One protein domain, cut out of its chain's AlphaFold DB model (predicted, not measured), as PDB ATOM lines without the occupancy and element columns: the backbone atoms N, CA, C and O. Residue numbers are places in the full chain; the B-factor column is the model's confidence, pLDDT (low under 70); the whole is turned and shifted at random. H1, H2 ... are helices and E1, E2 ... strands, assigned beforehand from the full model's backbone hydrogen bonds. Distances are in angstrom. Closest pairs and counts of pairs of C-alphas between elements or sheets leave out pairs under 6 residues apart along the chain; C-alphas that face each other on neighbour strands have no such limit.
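AT A GLANCE: This is residues 241 to 348, 389 to 416 and 436 to 459 of the 865 residues of an uncharacterized protein of Bradyrhizobium sp. CCBAU 53351 (UniProt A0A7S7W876). One long helix, H2, makes the spine of a rod; H1, H5 and H6 pack round its first half, and a small, loose head of H3, E1 and H4 lies at its far end. The printed part has 160 residues, with seven named helices and one named strand in the order H1 H2 H3 E1 H4 H5 H6 H7, mostly helix. It is loose, with a radius of gyration of the C-alphas of 20.2 A, and spans 61 by 29 by 25 A.

IN THESE COORDINATES: H2, residues 272 to 307, is 51.9 A long, from C-alpha 272 at (7.692, -32.753, 41.337) to C-alpha 307 at (-13.753, -21.833, -4.677). H1 is residues 241 to 255, 21.6 A; H5 396 to 416, 30.8 A; H6 436 to 446, 15.5 A; H3 319 to 332, 20.2 A. The short ones are E1, 338 to 340, H4, 341 to 344, and H7, 453 to 456.

HOW THE PARTS SIT: H2 and H5 are the hub, touching three helices each, and the packing is part aligned, part crossed. H2 touches H5 with residues 280 to 288 alone, at a steep tilt of 63 degrees, opposite ways; the closest C-alphas, Thr 284 and Ser 402, are 5.4 A apart. H6 touches H2 at a shallow tilt of 15 degrees, the same way, closest at C-alphas Leu 279 and Ala 440, 6.3 A. H1 touches H5 at a shallow tilt of 25 degrees, closest at C-alphas Phe 254 and Leu 410, 6.8 A. H3 and H2 are near each other; H3 and H4 only just touch, with 3 pairs of C-alphas within 8 A, closest Ala 326 and Leu 344, 6.2 A. E1 pairs with no named strand. Every O i to N i+4 pair is within hydrogen-bond range in H1, H2, H3, H5 and H6; H4 and H7 are too short for one.

THE WHOLE: The C-alphas farthest apart, Ala 270 and Pro 310, are 63.3 A apart. The printed part has two cuts: across the first, where 40 residues are not printed, C-alpha 348 and C-alpha 389 are 18.7 A apart, and across the second, where 19 residues are not printed, C-alpha 416 and C-alpha 436 are 16.9 A apart. The links H1 to H2 and H2 to H3 are long. Twelve residues have pLDDT under 70, among them 333 to 336 and 451 to 454.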
ATOM      1  N   LEU A 241       1.790 -45.446  26.842       86.06
ATOM      2  CA  LEU A 241       1.978 -45.531  28.296       86.06
ATOM      3  C   LEU A 241       3.447 -45.314  28.678       86.06
ATOM      4  O   LEU A 241       3.745 -44.596  29.632       86.06
ATOM      5  N   LEU A 242       4.360 -45.897  27.899       89.44
ATOM      6  CA  LEU A 242       5.799 -45.773  28.119       89.44
ATOM      7  C   LEU A 242       6.321 -44.366  27.808       89.44
ATOM      8  O   LEU A 242       7.209 -43.888  28.514       89.44
ATOM      9  N   PHE A 243       5.773 -43.694  26.791       91.38
ATOM     10  CA  PHE A 243       6.134 -42.321  26.437       91.38
ATOM     11  C   PHE A 243       5.759 -41.340  27.532       91.38
ATOM     12  O   PHE A 243       6.578 -40.494  27.873       91.38
ATOM     13  N   ASN A 244       4.559 -41.456  28.103       90.69
ATOM     14  CA  ASN A 244       4.130 -40.536  29.152       90.69
ATOM     15  C   ASN A 244       5.033 -40.644  30.393       90.69
ATOM     16  O   ASN A 244       5.546 -39.641  30.880       90.69
ATOM     17  N   ASP A 245       5.312 -41.867  30.858       92.19
ATOM     18  CA  ASP A 245       6.248 -42.086  31.969       92.19
ATOM     19  C   ASP A 245       7.658 -41.555  31.651       92.19
ATOM     20  O   ASP A 245       8.255 -40.858  32.473       92.19
ATOM     21  N   PHE A 246       8.172 -41.816  30.444       94.56
ATOM     22  CA  PHE A 246       9.474 -41.305  30.011       94.56
ATOM     23  C   PHE A 246       9.525 -39.771  30.000       94.56
ATOM     24  O   PHE A 246      10.449 -39.184  30.571       94.56
ATOM     25  N   LEU A 247       8.529 -39.125  29.385       94.12
ATOM     26  CA  LEU A 247       8.421 -37.670  29.294       94.12
ATOM     27  C   LEU A 247       8.374 -37.041  30.684       94.12
ATOM     28  O   LEU A 247       9.169 -36.151  30.966       94.12
ATOM     29  N   LEU A 248       7.519 -37.544  31.578       93.75
ATOM     30  CA  LEU A 248       7.402 -37.020  32.939       93.75
ATOM     31  C   LEU A 248       8.726 -37.104  33.699       93.75
ATOM     32  O   LEU A 248       9.168 -36.115  34.284       93.75
ATOM     33  N   ARG A 249       9.409 -38.252  33.645       94.75
ATOM     34  CA  ARG A 249      10.715 -38.411  34.300       94.75
ATOM     35  C   ARG A 249      11.771 -37.471  33.713       94.75
ATOM     36  O   ARG A 249      12.551 -36.896  34.470       94.75
ATOM     37  N   ARG A 250      11.794 -37.270  32.390       94.50
ATOM     38  CA  ARG A 250      12.721 -36.327  31.737       94.50
ATOM     39  C   ARG A 250      12.412 -34.872  32.073       94.50
ATOM     40  O   ARG A 250      13.337 -34.137  32.398       94.50
ATOM     41  N   VAL A 251      11.143 -34.470  32.088       93.25
ATOM     42  CA  VAL A 251      10.725 -33.127  32.524       93.25
ATOM     43  C   VAL A 251      11.162 -32.879  33.970       93.25
ATOM     44  O   VAL A 251      11.790 -31.859  34.250       93.25
ATOM     45  N   CYS A 252      10.937 -33.841  34.872       93.75
ATOM     46  CA  CYS A 252      11.418 -33.764  36.252       93.75
ATOM     47  C   CYS A 252      12.948 -33.659  36.347       93.75
ATOM     48  O   CYS A 252      13.474 -32.946  37.202       93.75
ATOM     49  N   GLN A 253      13.677 -34.379  35.491       92.44
ATOM     50  CA  GLN A 253      15.136 -34.325  35.442       92.44
ATOM     51  C   GLN A 253      15.632 -32.944  34.977       92.44
ATOM     52  O   GLN A 253      16.493 -32.353  35.632       92.44
ATOM     53  N   PHE A 254      15.039 -32.388  33.918       92.06
ATOM     54  CA  PHE A 254      15.379 -31.060  33.401       92.06
ATOM     55  C   PHE A 254      15.034 -29.939  34.381       92.06
ATOM     56  O   PHE A 254      15.822 -29.009  34.538       92.06
ATOM     57  N   ALA A 255      13.928 -30.056  35.117       88.94
ATOM     58  CA  ALA A 255      13.581 -29.114  36.180       88.94
ATOM     59  C   ALA A 255      14.607 -29.077  37.321       88.94
ATOM     60  O   ALA A 255      14.773 -28.068  37.997       88.94
ATOM     61  N   ARG A 256      15.372 -30.152  37.513       89.00
ATOM     62  CA  ARG A 256      16.484 -30.181  38.473       89.00
ATOM     63  C   ARG A 256      17.788 -29.621  37.903       89.00
ATOM     64  O   ARG A 256      18.799 -29.654  38.597       89.00
ATOM     65  N   GLY A 257      17.782 -29.144  36.659       85.81
ATOM     66  CA  GLY A 257      18.975 -28.687  35.949       85.81
ATOM     67  C   GLY A 257      19.891 -29.821  35.475       85.81
ATOM     68  O   GLY A 257      21.021 -29.554  35.069       85.81
ATOM     69  N   ASP A 258      19.445 -31.082  35.522       86.81
ATOM     70  CA  ASP A 258      20.237 -32.213  35.033       86.81
ATOM     71  C   ASP A 258      19.928 -32.489  33.556       86.81
ATOM     72  O   ASP A 258      18.906 -33.075  33.208       86.81
ATOM     73  N   VAL A 259      20.835 -32.063  32.679       86.25
ATOM     74  CA  VAL A 259      20.758 -32.282  31.220       86.25
ATOM     75  C   VAL A 259      21.584 -33.462  30.740       86.25
ATOM     76  O   VAL A 259      21.760 -33.649  29.537       86.25
ATOM     77  N   ASP A 260      22.153 -34.257  31.648       87.88
ATOM     78  CA  ASP A 260      22.998 -35.367  31.235       87.88
ATOM     79  C   ASP A 260      22.161 -36.517  30.652       87.88
ATOM     80  O   ASP A 260      21.736 -37.434  31.357       87.88
ATOM     81  N   LEU A 261      21.968 -36.502  29.329       86.56
ATOM     82  CA  LEU A 261      21.300 -37.569  28.574       86.56
ATOM     83  C   LEU A 261      22.082 -38.894  28.574       86.56
ATOM     84  O   LEU A 261      21.600 -39.916  28.069       86.56
ATOM     85  N   ARG A 262      23.305 -38.922  29.123       84.56
ATOM     86  CA  ARG A 262      24.021 -40.177  29.385       84.56
ATOM     87  C   ARG A 262      23.421 -40.916  30.575       84.56
ATOM     88  O   ARG A 262      23.558 -42.131  30.629       84.56
ATOM     89  N   LYS A 263      22.735 -40.213  31.479       86.75
ATOM     90  CA  LYS A 263      21.974 -40.818  32.570       86.75
ATOM     91  C   LYS A 263      20.572 -41.183  32.087       86.75
ATOM     92  O   LYS A 263      19.937 -40.437  31.327       86.75
ATOM     93  N   GLY A 264      20.088 -42.329  32.557       83.88
ATOM     94  CA  GLY A 264      18.683 -42.695  32.421       83.88
ATOM     95  C   GLY A 264      17.772 -41.665  33.107       83.88
ATOM     96  O   GLY A 264      18.218 -40.948  34.008       83.88
ATOM     97  N   PRO A 265      16.506 -41.562  32.682       89.06
ATOM     98  CA  PRO A 265      15.544 -40.648  33.271       89.06
ATOM     99  C   PRO A 265      15.294 -41.025  34.735       89.06
ATOM    100  O   PRO A 265      14.959 -42.165  35.062       89.06
ATOM    101  N   LEU A 266      15.476 -40.056  35.629       86.00
ATOM    102  CA  LEU A 266      15.347 -40.268  37.068       86.00
ATOM    103  C   LEU A 266      13.875 -40.229  37.500       86.00
ATOM    104  O   LEU A 266      13.098 -39.448  36.949       86.00
ATOM    105  N   PRO A 267      13.478 -41.000  38.527       89.75
ATOM    106  CA  PRO A 267      12.145 -40.864  39.091       89.75
ATOM    107  C   PRO A 267      11.916 -39.440  39.628       89.75
ATOM    108  O   PRO A 267      12.802 -38.792  40.212       89.75
ATOM    109  N   CYS A 268      10.696 -38.942  39.427       91.94
ATOM    110  CA  CYS A 268      10.239 -37.692  40.026       91.94
ATOM    111  C   CYS A 268      10.208 -37.827  41.562       91.94
ATOM    112  O   CYS A 268       9.930 -38.897  42.099       91.94
ATOM    113  N   ARG A 269      10.512 -36.739  42.278       93.19
ATOM    114  CA  ARG A 269      10.371 -36.655  43.739       93.19
ATOM    115  C   ARG A 269       8.888 -36.443  44.039       93.19
ATOM    116  O   ARG A 269       8.134 -36.021  43.160       93.19
ATOM    117  N   ALA A 270       8.478 -36.706  45.277       88.56
ATOM    118  CA  ALA A 270       7.137 -36.350  45.727       88.56
ATOM    119  C   ALA A 270       6.880 -34.849  45.470       88.56
ATOM    120  O   ALA A 270       7.730 -34.019  45.784       88.56
ATOM    121  N   GLY A 271       5.755 -34.515  44.831       88.88
ATOM    122  CA  GLY A 271       5.386 -33.148  44.435       88.88
ATOM    123  C   GLY A 271       5.953 -32.657  43.092       88.88
ATOM    124  O   GLY A 271       5.281 -31.901  42.400       88.88
ATOM    125  N   ASP A 272       7.135 -33.118  42.658       91.81
ATOM    126  CA  ASP A 272       7.692 -32.753  41.337       91.81
ATOM    127  C   ASP A 272       6.853 -33.329  40.188       91.81
ATOM    128  O   ASP A 272       6.738 -32.723  39.126       91.81
ATOM    129  N   ARG A 273       6.276 -34.517  40.405       93.94
ATOM    130  CA  ARG A 273       5.485 -35.217  39.390       93.94
ATOM    131  C   ARG A 273       4.249 -34.417  38.976       93.94
ATOM    132  O   ARG A 273       4.025 -34.256  37.785       93.94
ATOM    133  N   GLU A 274       3.492 -33.908  39.944       94.56
ATOM    134  CA  GLU A 274       2.273 -33.126  39.696       94.56
ATOM    135  C   GLU A 274       2.596 -31.841  38.922       94.56
ATOM    136  O   GLU A 274       1.942 -31.531  37.931       94.56
ATOM    137  N   LYS A 275       3.695 -31.164  39.278       94.44
ATOM    138  CA  LYS A 275       4.187 -29.981  38.552       94.44
ATOM    139  C   LYS A 275       4.627 -30.301  37.122       94.44
ATOM    140  O   LYS A 275       4.399 -29.509  36.213       94.44
ATOM    141  N   ALA A 276       5.273 -31.447  36.907       93.56
ATOM    142  CA  ALA A 276       5.656 -31.897  35.572       93.56
ATOM    143  C   ALA A 276       4.427 -32.257  34.716       93.56
ATOM    144  O   ALA A 276       4.394 -31.923  33.532       93.56
ATOM    145  N   GLU A 277       3.415 -32.893  35.313       94.75
ATOM    146  CA  GLU A 277       2.127 -33.183  34.670       94.75
ATOM    147  C   GLU A 277       1.387 -31.886  34.306       94.75
ATOM    148  O   GLU A 277       0.918 -31.751  33.177       94.75
ATOM    149  N   GLU A 278       1.358 -30.899  35.205       94.94
ATOM    150  CA  GLU A 278       0.778 -29.575  34.956       94.94
ATOM    151  C   GLU A 278       1.513 -28.825  33.834       94.94
ATOM    152  O   GLU A 278       0.882 -28.260  32.935       94.94
ATOM    153  N   LEU A 279       2.850 -28.855  33.823       93.88
ATOM    154  CA  LEU A 279       3.655 -28.258  32.755       93.88
ATOM    155  C   LEU A 279       3.365 -28.918  31.398       93.88
ATOM    156  O   LEU A 279       3.163 -28.225  30.400       93.88
ATOM    157  N   LEU A 280       3.305 -30.250  31.356       93.56
ATOM    158  CA  LEU A 280       2.991 -30.997  30.141       93.56
ATOM    159  C   LEU A 280       1.571 -30.689  29.645       93.56
ATOM    160  O   LEU A 280       1.375 -30.443  28.452       93.56
ATOM    161  N   ALA A 281       0.591 -30.662  30.549       93.31
ATOM    162  CA  ALA A 281      -0.803 -30.372  30.231       93.31
ATOM    163  C   ALA A 281      -0.992 -28.933  29.732       93.31
ATOM    164  O   ALA A 281      -1.630 -28.723  28.700       93.31
ATOM    165  N   SER A 282      -0.403 -27.950  30.419       93.94
ATOM    166  CA  SER A 282      -0.500 -26.531  30.053       93.94
ATOM    167  C   SER A 282       0.183 -26.226  28.719       93.94
ATOM    168  O   SER A 282      -0.409 -25.551  27.874       93.94
ATOM    169  N   TYR A 283       1.378 -26.778  28.478       93.69
ATOM    170  CA  TYR A 283       2.058 -26.660  27.187       93.69
ATOM    171  C   TYR A 283       1.231 -27.279  26.060       93.69
ATOM    172  O   TYR A 283       1.008 -26.644  25.028       93.69
ATOM    173  N   THR A 284       0.731 -28.499  26.278       92.56
ATOM    174  CA  THR A 284      -0.090 -29.212  25.294       92.56
ATOM    175  C   THR A 284      -1.349 -28.417  24.967       92.56
ATOM    176  O   THR A 284      -1.599 -28.139  23.801       92.56
ATOM    177  N   ALA A 285      -2.103 -27.963  25.970       92.56
ATOM    178  CA  ALA A 285      -3.311 -27.169  25.755       92.56
ATOM    179  C   ALA A 285      -3.032 -25.894  24.942       92.56
ATOM    180  O   ALA A 285      -3.765 -25.588  24.000       92.56
ATOM    181  N   ARG A 286      -1.940 -25.182  25.255       92.44
ATOM    182  CA  ARG A 286      -1.559 -23.955  24.545       92.44
ATOM    183  C   ARG A 286      -1.146 -24.225  23.098       92.44
ATOM    184  O   ARG A 286      -1.604 -23.518  22.205       92.44
ATOM    185  N   ARG A 287      -0.345 -25.265  22.847       90.44
ATOM    186  CA  ARG A 287       0.039 -25.671  21.486       90.44
ATOM    187  C   ARG A 287      -1.171 -26.103  20.663       90.44
ATOM    188  O   ARG A 287      -1.303 -25.677  19.523       90.44
ATOM    189  N   LEU A 288      -2.062 -26.923  21.222       90.25
ATOM    190  CA  LEU A 288      -3.260 -27.381  20.514       90.25
ATOM    191  C   LEU A 288      -4.199 -26.214  20.173       90.25
ATOM    192  O   LEU A 288      -4.792 -26.221  19.099       90.25
ATOM    193  N   ALA A 289      -4.308 -25.201  21.038       89.94
ATOM    194  CA  ALA A 289      -5.071 -23.990  20.740       89.94
ATOM    195  C   ALA A 289      -4.477 -23.205  19.554       89.94
ATOM    196  O   ALA A 289      -5.217 -22.820  18.653       89.94
ATOM    197  N   LEU A 290      -3.148 -23.038  19.517       88.75
ATOM    198  CA  LEU A 290      -2.444 -22.380  18.405       88.75
ATOM    199  C   LEU A 290      -2.549 -23.175  17.097       88.75
ATOM    200  O   LEU A 290      -2.815 -22.609  16.038       88.75
ATOM    201  N   LEU A 291      -2.382 -24.498  17.165       85.56
ATOM    202  CA  LEU A 291      -2.539 -25.375  16.006       85.56
ATOM    203  C   LEU A 291      -3.960 -25.374  15.465       85.56
ATOM    204  O   LEU A 291      -4.128 -25.447  14.252       85.56
ATOM    205  N   ARG A 292      -4.962 -25.309  16.349       86.75
ATOM    206  CA  ARG A 292      -6.359 -25.178  15.944       86.75
ATOM    207  C   ARG A 292      -6.554 -23.919  15.119       86.75
ATOM    208  O   ARG A 292      -6.958 -24.030  13.970       86.75
ATOM    209  N   ASP A 293      -6.174 -22.768  15.663       87.62
ATOM    210  CA  ASP A 293      -6.303 -21.481  14.971       87.62
ATOM    211  C   ASP A 293      -5.568 -21.479  13.617       87.62
ATOM    212  O   ASP A 293      -6.130 -21.114  12.584       87.62
ATOM    213  N   THR A 294      -4.340 -22.007  13.592       85.19
ATOM    214  CA  THR A 294      -3.503 -22.055  12.385       85.19
ATOM    215  C   THR A 294      -4.066 -22.994  11.318       85.19
ATOM    216  O   THR A 294      -4.198 -22.603  10.157       85.19
ATOM    217  N   LYS A 295      -4.404 -24.243  11.671       83.00
ATOM    218  CA  LYS A 295      -4.942 -25.217  10.706       83.00
ATOM    219  C   LYS A 295      -6.328 -24.823  10.229       83.00
ATOM    220  O   LYS A 295      -6.613 -25.017   9.051       83.00
ATOM    221  N   ASP A 296      -7.159 -24.258  11.099       84.25
ATOM    222  CA  ASP A 296      -8.461 -23.747  10.695       84.25
ATOM    223  C   ASP A 296      -8.259 -22.616   9.683       84.25
ATOM    224  O   ASP A 296      -8.816 -22.685   8.591       84.25
ATOM    225  N   LYS A 297      -7.381 -21.640   9.953       86.50
ATOM    226  CA  LYS A 297      -7.050 -20.570   8.996       86.50
ATOM    227  C   LYS A 297      -6.549 -21.108   7.647       86.50
ATOM    228  O   LYS A 297      -7.061 -20.693   6.612       86.50
ATOM    229  N   ILE A 298      -5.618 -22.067   7.644       84.31
ATOM    230  CA  ILE A 298      -5.100 -22.694   6.411       84.31
ATOM    231  C   ILE A 298      -6.208 -23.438   5.660       84.31
ATOM    232  O   ILE A 298      -6.299 -23.346   4.434       84.31
ATOM    233  N   PHE A 299      -7.056 -24.177   6.376       84.62
ATOM    234  CA  PHE A 299      -8.208 -24.862   5.798       84.62
ATOM    235  C   PHE A 299      -9.147 -23.859   5.125       84.62
ATOM    236  O   PHE A 299      -9.544 -24.052   3.976       84.62
ATOM    237  N   TRP A 300      -9.435 -22.748   5.802       83.56
ATOM    238  CA  TRP A 300     -10.276 -21.669   5.299       83.56
ATOM    239  C   TRP A 300      -9.706 -20.987   4.059       83.56
ATOM    240  O   TRP A 300     -10.434 -20.783   3.083       83.56
ATOM    241  N   GLU A 301      -8.416 -20.667   4.063       87.00
ATOM    242  CA  GLU A 301      -7.715 -20.092   2.913       87.00
ATOM    243  C   GLU A 301      -7.702 -21.069   1.732       87.00
ATOM    244  O   GLU A 301      -8.070 -20.697   0.620       87.00
ATOM    245  N   SER A 302      -7.393 -22.346   1.976       85.75
ATOM    246  CA  SER A 302      -7.373 -23.392   0.943       85.75
ATOM    247  C   SER A 302      -8.744 -23.590   0.298       85.75
ATOM    248  O   SER A 302      -8.857 -23.701  -0.921       85.75
ATOM    249  N   LEU A 303      -9.801 -23.603   1.111       83.56
ATOM    250  CA  LEU A 303     -11.174 -23.791   0.653       83.56
ATOM    251  C   LEU A 303     -11.693 -22.560  -0.106       83.56
ATOM    252  O   LEU A 303     -12.452 -22.704  -1.063       83.56
ATOM    253  N   THR A 304     -11.241 -21.360   0.272       85.06
ATOM    254  CA  THR A 304     -11.532 -20.117  -0.460       85.06
ATOM    255  C   THR A 304     -10.810 -20.100  -1.809       85.06
ATOM    256  O   THR A 304     -11.462 -19.946  -2.836       85.06
ATOM    257  N   ASN A 305      -9.510 -20.413  -1.835       86.75
ATOM    258  CA  ASN A 305      -8.714 -20.507  -3.066       86.75
ATOM    259  C   ASN A 305      -9.272 -21.543  -4.054       86.75
ATOM    260  O   ASN A 305      -9.290 -21.320  -5.262       86.75
ATOM    261  N   LEU A 306      -9.753 -22.681  -3.548       86.12
ATOM    262  CA  LEU A 306     -10.411 -23.695  -4.370       86.12
ATOM    263  C   LEU A 306     -11.721 -23.196  -4.969       86.12
ATOM    264  O   LEU A 306     -12.028 -23.532  -6.110       86.12
ATOM    265  N   ARG A 307     -12.491 -22.411  -4.212       82.56
ATOM    266  CA  ARG A 307     -13.753 -21.833  -4.677       82.56
ATOM    267  C   ARG A 307     -13.556 -20.775  -5.749       82.56
ATOM    268  O   ARG A 307     -14.360 -20.706  -6.674       82.56
ATOM    269  N   ASP A 308     -12.489 -19.999  -5.638       85.62
ATOM    270  CA  ASP A 308     -12.151 -18.958  -6.604       85.62
ATOM    271  C   ASP A 308     -11.545 -19.534  -7.898       85.62
ATOM    272  O   ASP A 308     -11.342 -18.803  -8.868       85.62
ATOM    273  N   ASN A 309     -11.291 -20.847  -7.951       87.06
ATOM    274  CA  ASN A 309     -10.793 -21.508  -9.146       87.06
ATOM    275  C   ASN A 309     -11.924 -21.738 -10.176       87.06
ATOM    276  O   ASN A 309     -12.791 -22.591  -9.958       87.06
ATOM    277  N   PRO A 310     -11.897 -21.066 -11.347       86.44
ATOM    278  CA  PRO A 310     -12.946 -21.187 -12.361       86.44
ATOM    279  C   PRO A 310     -13.013 -22.576 -13.012       86.44
ATOM    280  O   PRO A 310     -14.004 -22.898 -13.664       86.44
ATOM    281  N   SER A 311     -11.983 -23.416 -12.852       87.25
ATOM    282  CA  SER A 311     -11.972 -24.780 -13.386       87.25
ATOM    283  C   SER A 311     -12.717 -25.791 -12.508       87.25
ATOM    284  O   SER A 311     -12.692 -26.982 -12.818       87.25
ATOM    285  N   LEU A 312     -13.336 -25.370 -11.401       87.81
ATOM    286  CA  LEU A 312     -14.032 -26.241 -10.455       87.81
ATOM    287  C   LEU A 312     -15.492 -25.800 -10.278       87.81
ATOM    288  O   LEU A 312     -15.800 -24.631 -10.073       87.81
ATOM    289  N   ILE A 313     -16.408 -26.763 -10.336       85.81
ATOM    290  CA  ILE A 313     -17.842 -26.586 -10.113       85.81
ATOM    291  C   ILE A 313     -18.161 -27.042  -8.691       85.81
ATOM    292  O   ILE A 313     -17.979 -28.213  -8.352       85.81
ATOM    293  N   PHE A 314     -18.667 -26.121  -7.874       87.50
ATOM    294  CA  PHE A 314     -19.089 -26.387  -6.501       87.50
ATOM    295  C   PHE A 314     -20.566 -26.797  -6.445       87.50
ATOM    296  O   PHE A 314     -21.364 -26.342  -7.270       87.50
ATOM    297  N   PRO A 315     -20.966 -27.637  -5.475       85.06
ATOM    298  CA  PRO A 315     -22.372 -27.947  -5.255       85.06
ATOM    299  C   PRO A 315     -23.159 -26.682  -4.886       85.06
ATOM    300  O   PRO A 315     -22.647 -25.789  -4.208       85.06
ATOM    301  N   ASN A 316     -24.420 -26.612  -5.325       83.69
ATOM    302  CA  ASN A 316     -25.313 -25.480  -5.063       83.69
ATOM    303  C   ASN A 316     -25.845 -25.522  -3.621       83.69
ATOM    304  O   ASN A 316     -26.996 -25.872  -3.365       83.69
ATOM    305  N   VAL A 317     -24.963 -25.231  -2.673       83.69
ATOM    306  CA  VAL A 317     -25.234 -25.166  -1.236       83.69
ATOM    307  C   VAL A 317     -24.740 -23.830  -0.691       83.69
ATOM    308  O   VAL A 317     -23.820 -23.216  -1.240       83.69
ATOM    309  N   SER A 318     -25.363 -23.347   0.388       82.94
ATOM    310  CA  SER A 318     -24.904 -22.118   1.038       82.94
ATOM    311  C   SER A 318     -23.450 -22.277   1.488       82.94
ATOM    312  O   SER A 318     -23.019 -23.374   1.843       82.94
ATOM    313  N   ARG A 319     -22.693 -21.172   1.503       72.38
ATOM    314  CA  ARG A 319     -21.283 -21.177   1.925       72.38
ATOM    315  C   ARG A 319     -21.118 -21.921   3.256       72.38
ATOM    316  O   ARG A 319     -20.337 -22.859   3.329       72.38
ATOM    317  N   GLU A 320     -21.909 -21.548   4.257       73.94
ATOM    318  CA  GLU A 320     -21.865 -22.108   5.614       73.94
ATOM    319  C   GLU A 320     -22.181 -23.609   5.661       73.94
ATOM    320  O   GLU A 320     -21.481 -24.359   6.339       73.94
ATOM    321  N   SER A 321     -23.174 -24.078   4.897       79.44
ATOM    322  CA  SER A 321     -23.522 -25.508   4.858       79.44
ATOM    323  C   SER A 321     -22.466 -26.354   4.145       79.44
ATOM    324  O   SER A 321     -22.186 -27.476   4.574       79.44
ATOM    325  N   PHE A 322     -21.825 -25.810   3.105       78.62
ATOM    326  CA  PHE A 322     -20.700 -26.454   2.427       78.62
ATOM    327  C   PHE A 322     -19.520 -26.663   3.377       78.62
ATOM    328  O   PHE A 322     -18.972 -27.760   3.475       78.62
ATOM    329  N   ILE A 323     -19.172 -25.620   4.128       69.44
ATOM    330  CA  ILE A 323     -18.088 -25.655   5.109       69.44
ATOM    331  C   ILE A 323     -18.409 -26.655   6.221       69.44
ATOM    332  O   ILE A 323     -17.572 -27.498   6.539       69.44
ATOM    333  N   ALA A 324     -19.608 -26.586   6.802       76.25
ATOM    334  CA  ALA A 324     -20.019 -27.508   7.858       76.25
ATOM    335  C   ALA A 324     -19.973 -28.968   7.378       76.25
ATOM    336  O   ALA A 324     -19.556 -29.857   8.116       76.25
ATOM    337  N   SER A 325     -20.330 -29.210   6.113       79.50
ATOM    338  CA  SER A 325     -20.224 -30.531   5.489       79.50
ATOM    339  C   SER A 325     -18.768 -30.974   5.336       79.50
ATOM    340  O   SER A 325     -18.442 -32.103   5.692       79.50
ATOM    341  N   ALA A 326     -17.875 -30.090   4.882       77.56
ATOM    342  CA  ALA A 326     -16.448 -30.385   4.766       77.56
ATOM    343  C   ALA A 326     -15.809 -30.704   6.130       77.56
ATOM    344  O   ALA A 326     -15.101 -31.702   6.263       77.56
ATOM    345  N   ALA A 327     -16.125 -29.922   7.166       72.25
ATOM    346  CA  ALA A 327     -15.666 -30.177   8.529       72.25
ATOM    347  C   ALA A 327     -16.204 -31.511   9.081       72.25
ATOM    348  O   ALA A 327     -15.438 -32.303   9.628       72.25
ATOM    349  N   ASN A 328     -17.491 -31.813   8.877       78.56
ATOM    350  CA  ASN A 328     -18.088 -33.082   9.307       78.56
ATOM    351  C   ASN A 328     -17.478 -34.295   8.591       78.56
ATOM    352  O   ASN A 328     -17.267 -35.331   9.219       78.56
ATOM    353  N   ILE A 329     -17.157 -34.179   7.299       79.75
ATOM    354  CA  ILE A 329     -16.466 -35.243   6.559       79.75
ATOM    355  C   ILE A 329     -15.080 -35.490   7.161       79.75
ATOM    356  O   ILE A 329     -14.707 -36.645   7.351       79.75
ATOM    357  N   CYS A 330     -14.350 -34.437   7.533       73.06
ATOM    358  CA  CYS A 330     -13.062 -34.575   8.212       73.06
ATOM    359  C   CYS A 330     -13.188 -35.288   9.559       73.06
ATOM    360  O   CYS A 330     -12.449 -36.237   9.815       73.06
ATOM    361  N   VAL A 331     -14.154 -34.895  10.392       69.19
ATOM    362  CA  VAL A 331     -14.394 -35.529  11.699       69.19
ATOM    363  C   VAL A 331     -14.743 -37.014  11.542       69.19
ATOM    364  O   VAL A 331     -14.216 -37.851  12.272       69.19
ATOM    365  N   ASN A 332     -15.563 -37.359  10.548       70.25
ATOM    366  CA  ASN A 332     -16.004 -38.735  10.307       70.25
ATOM    367  C   ASN A 332     -14.981 -39.594   9.550       70.25
ATOM    368  O   ASN A 332     -15.125 -40.813   9.491       70.25
ATOM    369  N   SER A 333     -13.938 -38.994   8.974       62.38
ATOM    370  CA  SER A 333     -12.932 -39.701   8.169       62.38
ATOM    371  C   SER A 333     -11.902 -40.500   8.983       62.38
ATOM    372  O   SER A 333     -10.852 -40.858   8.456       62.38
ATOM    373  N   ASN A 334     -12.187 -40.806  10.256       57.94
ATOM    374  CA  ASN A 334     -11.328 -41.599  11.145       57.94
ATOM    375  C   ASN A 334      -9.864 -41.111  11.194       57.94
ATOM    376  O   ASN A 334      -8.936 -41.915  11.250       57.94
ATOM    377  N   GLY A 335      -9.646 -39.792  11.181       56.69
ATOM    378  CA  GLY A 335      -8.308 -39.207  11.319       56.69
ATOM    379  C   GLY A 335      -7.527 -39.035  10.013       56.69
ATOM    380  O   GLY A 335      -6.305 -38.892  10.065       56.69
ATOM    381  N   ALA A 336      -8.188 -39.025   8.850       63.19
ATOM    382  CA  ALA A 336      -7.537 -38.591   7.619       63.19
ATOM    383  C   ALA A 336      -7.096 -37.120   7.744       63.19
ATOM    384  O   ALA A 336      -7.877 -36.246   8.118       63.19
ATOM    385  N   ASN A 337      -5.828 -36.836   7.425       70.19
ATOM    386  CA  ASN A 337      -5.288 -35.471   7.452       70.19
ATOM    387  C   ASN A 337      -5.774 -34.622   6.267       70.19
ATOM    388  O   ASN A 337      -5.540 -33.417   6.256       70.19
ATOM    389  N   SER A 338      -6.418 -35.235   5.272       78.50
ATOM    390  CA  SER A 338      -6.951 -34.571   4.089       78.50
ATOM    391  C   SER A 338      -8.225 -35.253   3.583       78.50
ATOM    392  O   SER A 338      -8.449 -36.443   3.807       78.50
ATOM    393  N   ILE A 339      -9.066 -34.492   2.883       82.50
ATOM    394  CA  ILE A 339     -10.216 -34.990   2.128       82.50
ATOM    395  C   ILE A 339      -9.954 -34.758   0.649       82.50
ATOM    396  O   ILE A 339      -9.547 -33.670   0.244       82.50
ATOM    397  N   GLU A 340     -10.265 -35.750  -0.175       82.56
ATOM    398  CA  GLU A 340     -10.325 -35.551  -1.617       82.56
ATOM    399  C   GLU A 340     -11.469 -34.598  -2.001       82.56
ATOM    400  O   GLU A 340     -12.611 -34.769  -1.561       82.56
ATOM    401  N   ILE A 341     -11.189 -33.602  -2.847       85.75
ATOM    402  CA  ILE A 341     -12.124 -32.502  -3.153       85.75
ATOM    403  C   ILE A 341     -13.463 -32.975  -3.740       85.75
ATOM    404  O   ILE A 341     -14.502 -32.357  -3.511       85.75
ATOM    405  N   TRP A 342     -13.481 -34.112  -4.440       81.44
ATOM    406  CA  TRP A 342     -14.703 -34.678  -5.013       81.44
ATOM    407  C   TRP A 342     -15.668 -35.213  -3.949       81.44
ATOM    408  O   TRP A 342     -16.878 -35.224  -4.179       81.44
ATOM    409  N   ARG A 343     -15.178 -35.591  -2.758       82.81
ATOM    410  CA  ARG A 343     -16.035 -35.981  -1.622       82.81
ATOM    411  C   ARG A 343     -16.837 -34.805  -1.080       82.81
ATOM    412  O   ARG A 343     -17.880 -35.009  -0.471       82.81
ATOM    413  N   LEU A 344     -16.377 -33.584  -1.346       83.94
ATOM    414  CA  LEU A 344     -17.110 -32.354  -1.064       83.94
ATOM    415  C   LEU A 344     -18.144 -32.036  -2.158       83.94
ATOM    416  O   LEU A 344     -18.805 -31.009  -2.092       83.94
ATOM    417  N   GLY A 345     -18.283 -32.877  -3.187       85.31
ATOM    418  CA  GLY A 345     -19.145 -32.618  -4.339       85.31
ATOM    419  C   GLY A 345     -18.549 -31.641  -5.358       85.31
ATOM    420  O   GLY A 345     -19.264 -31.238  -6.276       85.31
ATOM    421  N   ILE A 346     -17.269 -31.268  -5.222       87.19
ATOM    422  CA  ILE A 346     -16.564 -30.422  -6.192       87.19
ATOM    423  C   ILE A 346     -16.245 -31.259  -7.435       87.19
ATOM    424  O   ILE A 346     -15.626 -32.321  -7.336       87.19
ATOM    425  N   LYS A 347     -16.649 -30.789  -8.615       86.44
ATOM    426  CA  LYS A 347     -16.372 -31.451  -9.900       86.44
ATOM    427  C   LYS A 347     -15.457 -30.577 -10.755       86.44
ATOM    428  O   LYS A 347     -15.644 -29.365 -10.753       86.44
ATOM    429  N   PRO A 348     -14.507 -31.136 -11.521       84.94
ATOM    430  CA  PRO A 348     -13.824 -30.354 -12.543       84.94
ATOM    431  C   PRO A 348     -14.853 -29.827 -13.550       84.94
ATOM    432  O   PRO A 348     -15.747 -30.565 -13.976       84.94
ATOM    433  N   GLY A 389      -6.431 -30.317   3.119       78.69
ATOM    434  CA  GLY A 389      -6.108 -30.705   4.497       78.69
ATOM    435  C   GLY A 389      -7.290 -30.495   5.451       78.69
ATOM    436  O   GLY A 389      -8.010 -29.518   5.319       78.69
ATOM    437  N   CYS A 390      -7.511 -31.391   6.407       77.75
ATOM    438  CA  CYS A 390      -8.616 -31.275   7.358       77.75
ATOM    439  C   CYS A 390      -8.404 -30.164   8.405       77.75
ATOM    440  O   CYS A 390      -7.257 -29.925   8.800       77.75
ATOM    441  N   PRO A 391      -9.487 -29.527   8.908       73.31
ATOM    442  CA  PRO A 391      -9.401 -28.633  10.055       73.31
ATOM    443  C   PRO A 391      -8.926 -29.410  11.286       73.31
ATOM    444  O   PRO A 391      -8.970 -30.647  11.334       73.31
ATOM    445  N   PHE A 392      -8.424 -28.690  12.285       73.31
ATOM    446  CA  PHE A 392      -7.753 -29.325  13.412       73.31
ATOM    447  C   PHE A 392      -8.709 -30.197  14.231       73.31
ATOM    448  O   PHE A 392      -9.728 -29.736  14.746       73.31
ATOM    449  N   SER A 393      -8.312 -31.449  14.450       68.31
ATOM    450  CA  SER A 393      -8.876 -32.299  15.490       68.31
ATOM    451  C   SER A 393      -7.859 -32.451  16.620       68.31
ATOM    452  O   SER A 393      -6.672 -32.690  16.381       68.31
ATOM    453  N   ASP A 394      -8.328 -32.299  17.864       77.00
ATOM    454  CA  ASP A 394      -7.549 -32.665  19.051       77.00
ATOM    455  C   ASP A 394      -7.396 -34.185  19.056       77.00
ATOM    456  O   ASP A 394      -8.221 -34.930  19.587       77.00
ATOM    457  N   SER A 395      -6.371 -34.639  18.348       81.31
ATOM    458  CA  SER A 395      -6.038 -36.040  18.217       81.31
ATOM    459  C   SER A 395      -4.966 -36.408  19.229       81.31
ATOM    460  O   SER A 395      -4.130 -35.602  19.649       81.31
ATOM    461  N   LEU A 396      -4.949 -37.682  19.598       85.56
ATOM    462  CA  LEU A 396      -3.914 -38.200  20.474       85.56
ATOM    463  C   LEU A 396      -2.504 -38.032  19.886       85.56
ATOM    464  O   LEU A 396      -1.567 -37.778  20.642       85.56
ATOM    465  N   ARG A 397      -2.372 -38.123  18.555       88.81
ATOM    466  CA  ARG A 397      -1.146 -37.785  17.821       88.81
ATOM    467  C   ARG A 397      -0.643 -36.407  18.236       88.81
ATOM    468  O   ARG A 397       0.472 -36.281  18.724       88.81
ATOM    469  N   GLU A 398      -1.490 -35.385  18.122       88.62
ATOM    470  CA  GLU A 398      -1.096 -34.007  18.419       88.62
ATOM    471  C   GLU A 398      -0.704 -33.817  19.888       88.62
ATOM    472  O   GLU A 398       0.224 -33.063  20.182       88.62
ATOM    473  N   ARG A 399      -1.331 -34.542  20.820       91.25
ATOM    474  CA  ARG A 399      -0.936 -34.538  22.240       91.25
ATOM    475  C   ARG A 399       0.443 -35.162  22.469       91.25
ATOM    476  O   ARG A 399       1.256 -34.573  23.177       91.25
ATOM    477  N   LEU A 400       0.734 -36.313  21.858       91.31
ATOM    478  CA  LEU A 400       2.056 -36.948  21.946       91.31
ATOM    479  C   LEU A 400       3.140 -36.072  21.319       91.31
ATOM    480  O   LEU A 400       4.170 -35.826  21.940       91.31
ATOM    481  N   VAL A 401       2.872 -35.552  20.121       92.12
ATOM    482  CA  VAL A 401       3.761 -34.639  19.398       92.12
ATOM    483  C   VAL A 401       4.043 -33.386  20.235       92.12
ATOM    484  O   VAL A 401       5.194 -32.964  20.332       92.12
ATOM    485  N   SER A 402       3.034 -32.838  20.923       92.75
ATOM    486  CA  SER A 402       3.216 -31.718  21.859       92.75
ATOM    487  C   SER A 402       4.166 -32.072  23.008       92.75
ATOM    488  O   SER A 402       5.051 -31.285  23.336       92.75
ATOM    489  N   GLY A 403       4.036 -33.265  23.589       93.69
ATOM    490  CA  GLY A 403       4.955 -33.742  24.625       93.69
ATOM    491  C   GLY A 403       6.398 -33.876  24.132       93.69
ATOM    492  O   GLY A 403       7.326 -33.475  24.833       93.69
ATOM    493  N   VAL A 404       6.594 -34.371  22.907       93.94
ATOM    494  CA  VAL A 404       7.923 -34.464  22.279       93.94
ATOM    495  C   VAL A 404       8.520 -33.080  22.011       93.94
ATOM    496  O   VAL A 404       9.695 -32.858  22.293       93.94
ATOM    497  N   MET A 405       7.724 -32.119  21.535       92.12
ATOM    498  CA  MET A 405       8.201 -30.741  21.353       92.12
ATOM    499  C   MET A 405       8.619 -30.104  22.674       92.12
ATOM    500  O   MET A 405       9.692 -29.508  22.744       92.12
ATOM    501  N   LEU A 406       7.813 -30.270  23.728       93.50
ATOM    502  CA  LEU A 406       8.166 -29.796  25.065       93.50
ATOM    503  C   LEU A 406       9.510 -30.380  25.515       93.50
ATOM    504  O   LEU A 406      10.357 -29.646  26.021       93.50
ATOM    505  N   TYR A 407       9.711 -31.683  25.313       94.25
ATOM    506  CA  TYR A 407      10.957 -32.366  25.650       94.25
ATOM    507  C   TYR A 407      12.173 -31.737  24.954       94.25
ATOM    508  O   TYR A 407      13.127 -31.354  25.635       94.25
ATOM    509  N   GLU A 408      12.124 -31.575  23.632       91.44
ATOM    510  CA  GLU A 408      13.228 -31.000  22.849       91.44
ATOM    511  C   GLU A 408      13.516 -29.545  23.251       91.44
ATOM    512  O   GLU A 408      14.671 -29.147  23.406       91.44
ATOM    513  N   LYS A 409      12.467 -28.749  23.495       90.94
ATOM    514  CA  LYS A 409      12.610 -27.347  23.908       90.94
ATOM    515  C   LYS A 409      13.210 -27.216  25.303       90.94
ATOM    516  O   LYS A 409      14.129 -26.420  25.500       90.94
ATOM    517  N   LEU A 410      12.751 -28.021  26.263       92.06
ATOM    518  CA  LEU A 410      13.350 -28.069  27.598       92.06
ATOM    519  C   LEU A 410      14.821 -28.485  27.522       92.06
ATOM    520  O   LEU A 410      15.664 -27.862  28.168       92.06
ATOM    521  N   PHE A 411      15.143 -29.491  26.709       91.50
ATOM    522  CA  PHE A 411      16.520 -29.927  26.521       91.50
ATOM    523  C   PHE A 411      17.410 -28.803  25.967       91.50
ATOM    524  O   PHE A 411      18.482 -28.555  26.524       91.50
ATOM    525  N   ALA A 412      16.959 -28.082  24.936       90.06
ATOM    526  CA  ALA A 412      17.688 -26.954  24.358       90.06
ATOM    527  C   ALA A 412      17.912 -25.820  25.378       90.06
ATOM    528  O   ALA A 412      19.048 -25.395  25.586       90.06
ATOM    529  N   ILE A 413      16.854 -25.389  26.078       89.94
ATOM    530  CA  ILE A 413      16.916 -24.303  27.072       89.94
ATOM    531  C   ILE A 413      17.909 -24.627  28.189       89.94
ATOM    532  O   ILE A 413      18.713 -23.778  28.580       89.94
ATOM    533  N   VAL A 414      17.849 -25.840  28.743       87.00
ATOM    534  CA  VAL A 414      18.702 -26.190  29.883       87.00
ATOM    535  C   VAL A 414      20.142 -26.476  29.425       87.00
ATOM    536  O   VAL A 414      21.079 -26.211  30.177       87.00
ATOM    537  N   SER A 415      20.347 -26.941  28.186       88.25
ATOM    538  CA  SER A 415      21.690 -27.150  27.620       88.25
ATOM    539  C   SER A 415      22.443 -25.837  27.403       88.25
ATOM    540  O   SER A 415      23.607 -25.754  27.793       88.25
ATOM    541  N   LEU A 416      21.776 -24.801  26.880       89.75
ATOM    542  CA  LEU A 416      22.360 -23.460  26.712       89.75
ATOM    543  C   LEU A 416      22.815 -22.875  28.056       89.75
ATOM    544  O   LEU A 416      23.973 -22.512  28.219       89.75
ATOM    545  N   TYR A 436      10.099 -24.716  38.168       82.94
ATOM    546  CA  TYR A 436       9.144 -25.126  37.131       82.94
ATOM    547  C   TYR A 436       8.380 -23.927  36.567       82.94
ATOM    548  O   TYR A 436       8.129 -23.882  35.367       82.94
ATOM    549  N   GLY A 437       8.071 -22.924  37.399       81.62
ATOM    550  CA  GLY A 437       7.422 -21.692  36.946       81.62
ATOM    551  C   GLY A 437       8.260 -20.923  35.918       81.62
ATOM    552  O   GLY A 437       7.726 -20.395  34.942       81.62
ATOM    553  N   ASN A 438       9.586 -20.915  36.079       87.06
ATOM    554  CA  ASN A 438      10.495 -20.288  35.120       87.06
ATOM    555  C   ASN A 438      10.601 -21.101  33.826       87.06
ATOM    556  O   ASN A 438      10.596 -20.517  32.745       87.06
ATOM    557  N   LEU A 439      10.649 -22.435  33.913       86.94
ATOM    558  CA  LEU A 439      10.624 -23.301  32.729       86.94
ATOM    559  C   LEU A 439       9.317 -23.151  31.949       86.94
ATOM    560  O   LEU A 439       9.359 -22.984  30.734       86.94
ATOM    561  N   ALA A 440       8.178 -23.118  32.644       86.19
ATOM    562  CA  ALA A 440       6.871 -22.889  32.041       86.19
ATOM    563  C   ALA A 440       6.834 -21.571  31.261       86.19
ATOM    564  O   ALA A 440       6.403 -21.554  30.112       86.19
ATOM    565  N   ARG A 441       7.337 -20.476  31.847       89.56
ATOM    566  CA  ARG A 441       7.407 -19.167  31.174       89.56
ATOM    567  C   ARG A 441       8.312 -19.184  29.945       89.56
ATOM    568  O   ARG A 441       7.910 -18.659  28.913       89.56
ATOM    569  N   LEU A 442       9.499 -19.783  30.049       88.62
ATOM    570  CA  LEU A 442      10.461 -19.850  28.943       88.62
ATOM    571  C   LEU A 442       9.900 -20.640  27.762       88.62
ATOM    572  O   LEU A 442       9.910 -20.163  26.633       88.62
ATOM    573  N   VAL A 443       9.345 -21.818  28.036       88.31
ATOM    574  CA  VAL A 443       8.768 -22.665  26.994       88.31
ATOM    575  C   VAL A 443       7.489 -22.044  26.411       88.31
ATOM    576  O   VAL A 443       7.234 -22.142  25.214       88.31
ATOM    577  N   ALA A 444       6.676 -21.376  27.234       85.38
ATOM    578  CA  ALA A 444       5.485 -20.679  26.761       85.38
ATOM    579  C   ALA A 444       5.801 -19.463  25.876       85.38
ATOM    580  O   ALA A 444       4.978 -19.117  25.030       85.38
ATOM    581  N   GLY A 445       6.952 -18.813  26.082       84.75
ATOM    582  CA  GLY A 445       7.445 -17.738  25.222       84.75
ATOM    583  C   GLY A 445       7.816 -18.244  23.830       84.75
ATOM    584  O   GLY A 445       7.411 -17.648  22.845       84.75
ATOM    585  N   ASP A 446       8.481 -19.393  23.751       81.69
ATOM    586  CA  ASP A 446       8.897 -20.025  22.492       81.69
ATOM    587  C   ASP A 446       7.708 -20.537  21.645       81.69
ATOM    588  O   ASP A 446       7.762 -20.547  20.418       81.69
ATOM    589  N   LEU A 447       6.563 -20.852  22.267       83.06
ATOM    590  CA  LEU A 447       5.312 -21.103  21.532       83.06
ATOM    591  C   LEU A 447       4.773 -19.869  20.789       83.06
ATOM    592  O   LEU A 447       3.869 -20.019  19.974       83.06
ATOM    593  N   LEU A 448       5.265 -18.658  21.059       76.50
ATOM    594  CA  LEU A 448       4.882 -17.472  20.285       76.50
ATOM    595  C   LEU A 448       5.556 -17.452  18.904       76.50
ATOM    596  O   LEU A 448       5.021 -16.834  17.985       76.50
ATOM    597  N   ASP A 449       6.657 -18.187  18.727       66.62
ATOM    598  CA  ASP A 449       7.369 -18.301  17.448       66.62
ATOM    599  C   ASP A 449       6.684 -19.287  16.480       66.62
ATOM    600  O   ASP A 449       6.940 -19.268  15.278       66.62
ATOM    601  N   CYS A 450       5.695 -20.055  16.959       71.56
ATOM    602  CA  CYS A 450       4.805 -20.892  16.136       71.56
ATOM    603  C   CYS A 450       3.969 -20.113  15.101       71.56
ATOM    604  O   CYS A 450       3.230 -20.725  14.331       71.56
ATOM    605  N   ASN A 451       4.052 -18.779  15.075       65.44
ATOM    606  CA  ASN A 451       3.419 -17.955  14.046       65.44
ATOM    607  C   ASN A 451       3.963 -18.249  12.635       65.44
ATOM    608  O   ASN A 451       3.279 -17.970  11.649       65.44
ATOM    609  N   VAL A 452       5.166 -18.825  12.524       69.56
ATOM    610  CA  VAL A 452       5.681 -19.378  11.267       69.56
ATOM    611  C   VAL A 452       5.222 -20.831  11.160       69.56
ATOM    612  O   VAL A 452       5.596 -21.673  11.974       69.56
ATOM    613  N   ILE A 453       4.401 -21.112  10.142       66.50
ATOM    614  CA  ILE A 453       3.732 -22.405   9.907       66.50
ATOM    615  C   ILE A 453       4.699 -23.585  10.091       66.50
ATOM    616  O   ILE A 453       4.331 -24.572  10.716       66.50
ATOM    617  N   GLU A 454       5.939 -23.472   9.613       69.38
ATOM    618  CA  GLU A 454       6.929 -24.556   9.629       69.38
ATOM    619  C   GLU A 454       7.389 -24.984  11.033       69.38
ATOM    620  O   GLU A 454       7.652 -26.168  11.244       69.38
ATOM    621  N   ASP A 455       7.425 -24.078  12.014       71.75
ATOM    622  CA  ASP A 455       7.960 -24.383  13.350       71.75
ATOM    623  C   ASP A 455       6.958 -25.085  14.272       71.75
ATOM    624  O   ASP A 455       7.344 -25.734  15.251       71.75
ATOM    625  N   CYS A 456       5.668 -25.002  13.941       77.19
ATOM    626  CA  CYS A 456       4.600 -25.600  14.734       77.19
ATOM    627  C   CYS A 456       4.339 -27.081  14.389       77.19
ATOM    628  O   CYS A 456       3.747 -27.826  15.187       77.19
ATOM    629  N   PHE A 457       4.836 -27.536  13.234       79.56
ATOM    630  CA  PHE A 457       4.837 -28.944  12.844       79.56
ATOM    631  C   PHE A 457       6.128 -29.629  13.282       79.56
ATOM    632  O   PHE A 457       7.231 -29.099  13.161       79.56
ATOM    633  N   VAL A 458       6.000 -30.856  13.782       81.75
ATOM    634  CA  VAL A 458       7.177 -31.666  14.088       81.75
ATOM    635  C   VAL A 458       7.609 -32.390  12.832       81.75
ATOM    636  O   VAL A 458       6.845 -33.147  12.242       81.75
ATOM    637  N   THR A 459       8.857 -32.166  12.433       86.44
ATOM    638  CA  THR A 459       9.454 -32.922  11.340       86.44
ATOM    639  C   THR A 459       9.730 -34.360  11.795       86.44
ATOM    640  O   THR A 459      10.143 -34.573  12.940       86.44
TER     641      THR A 459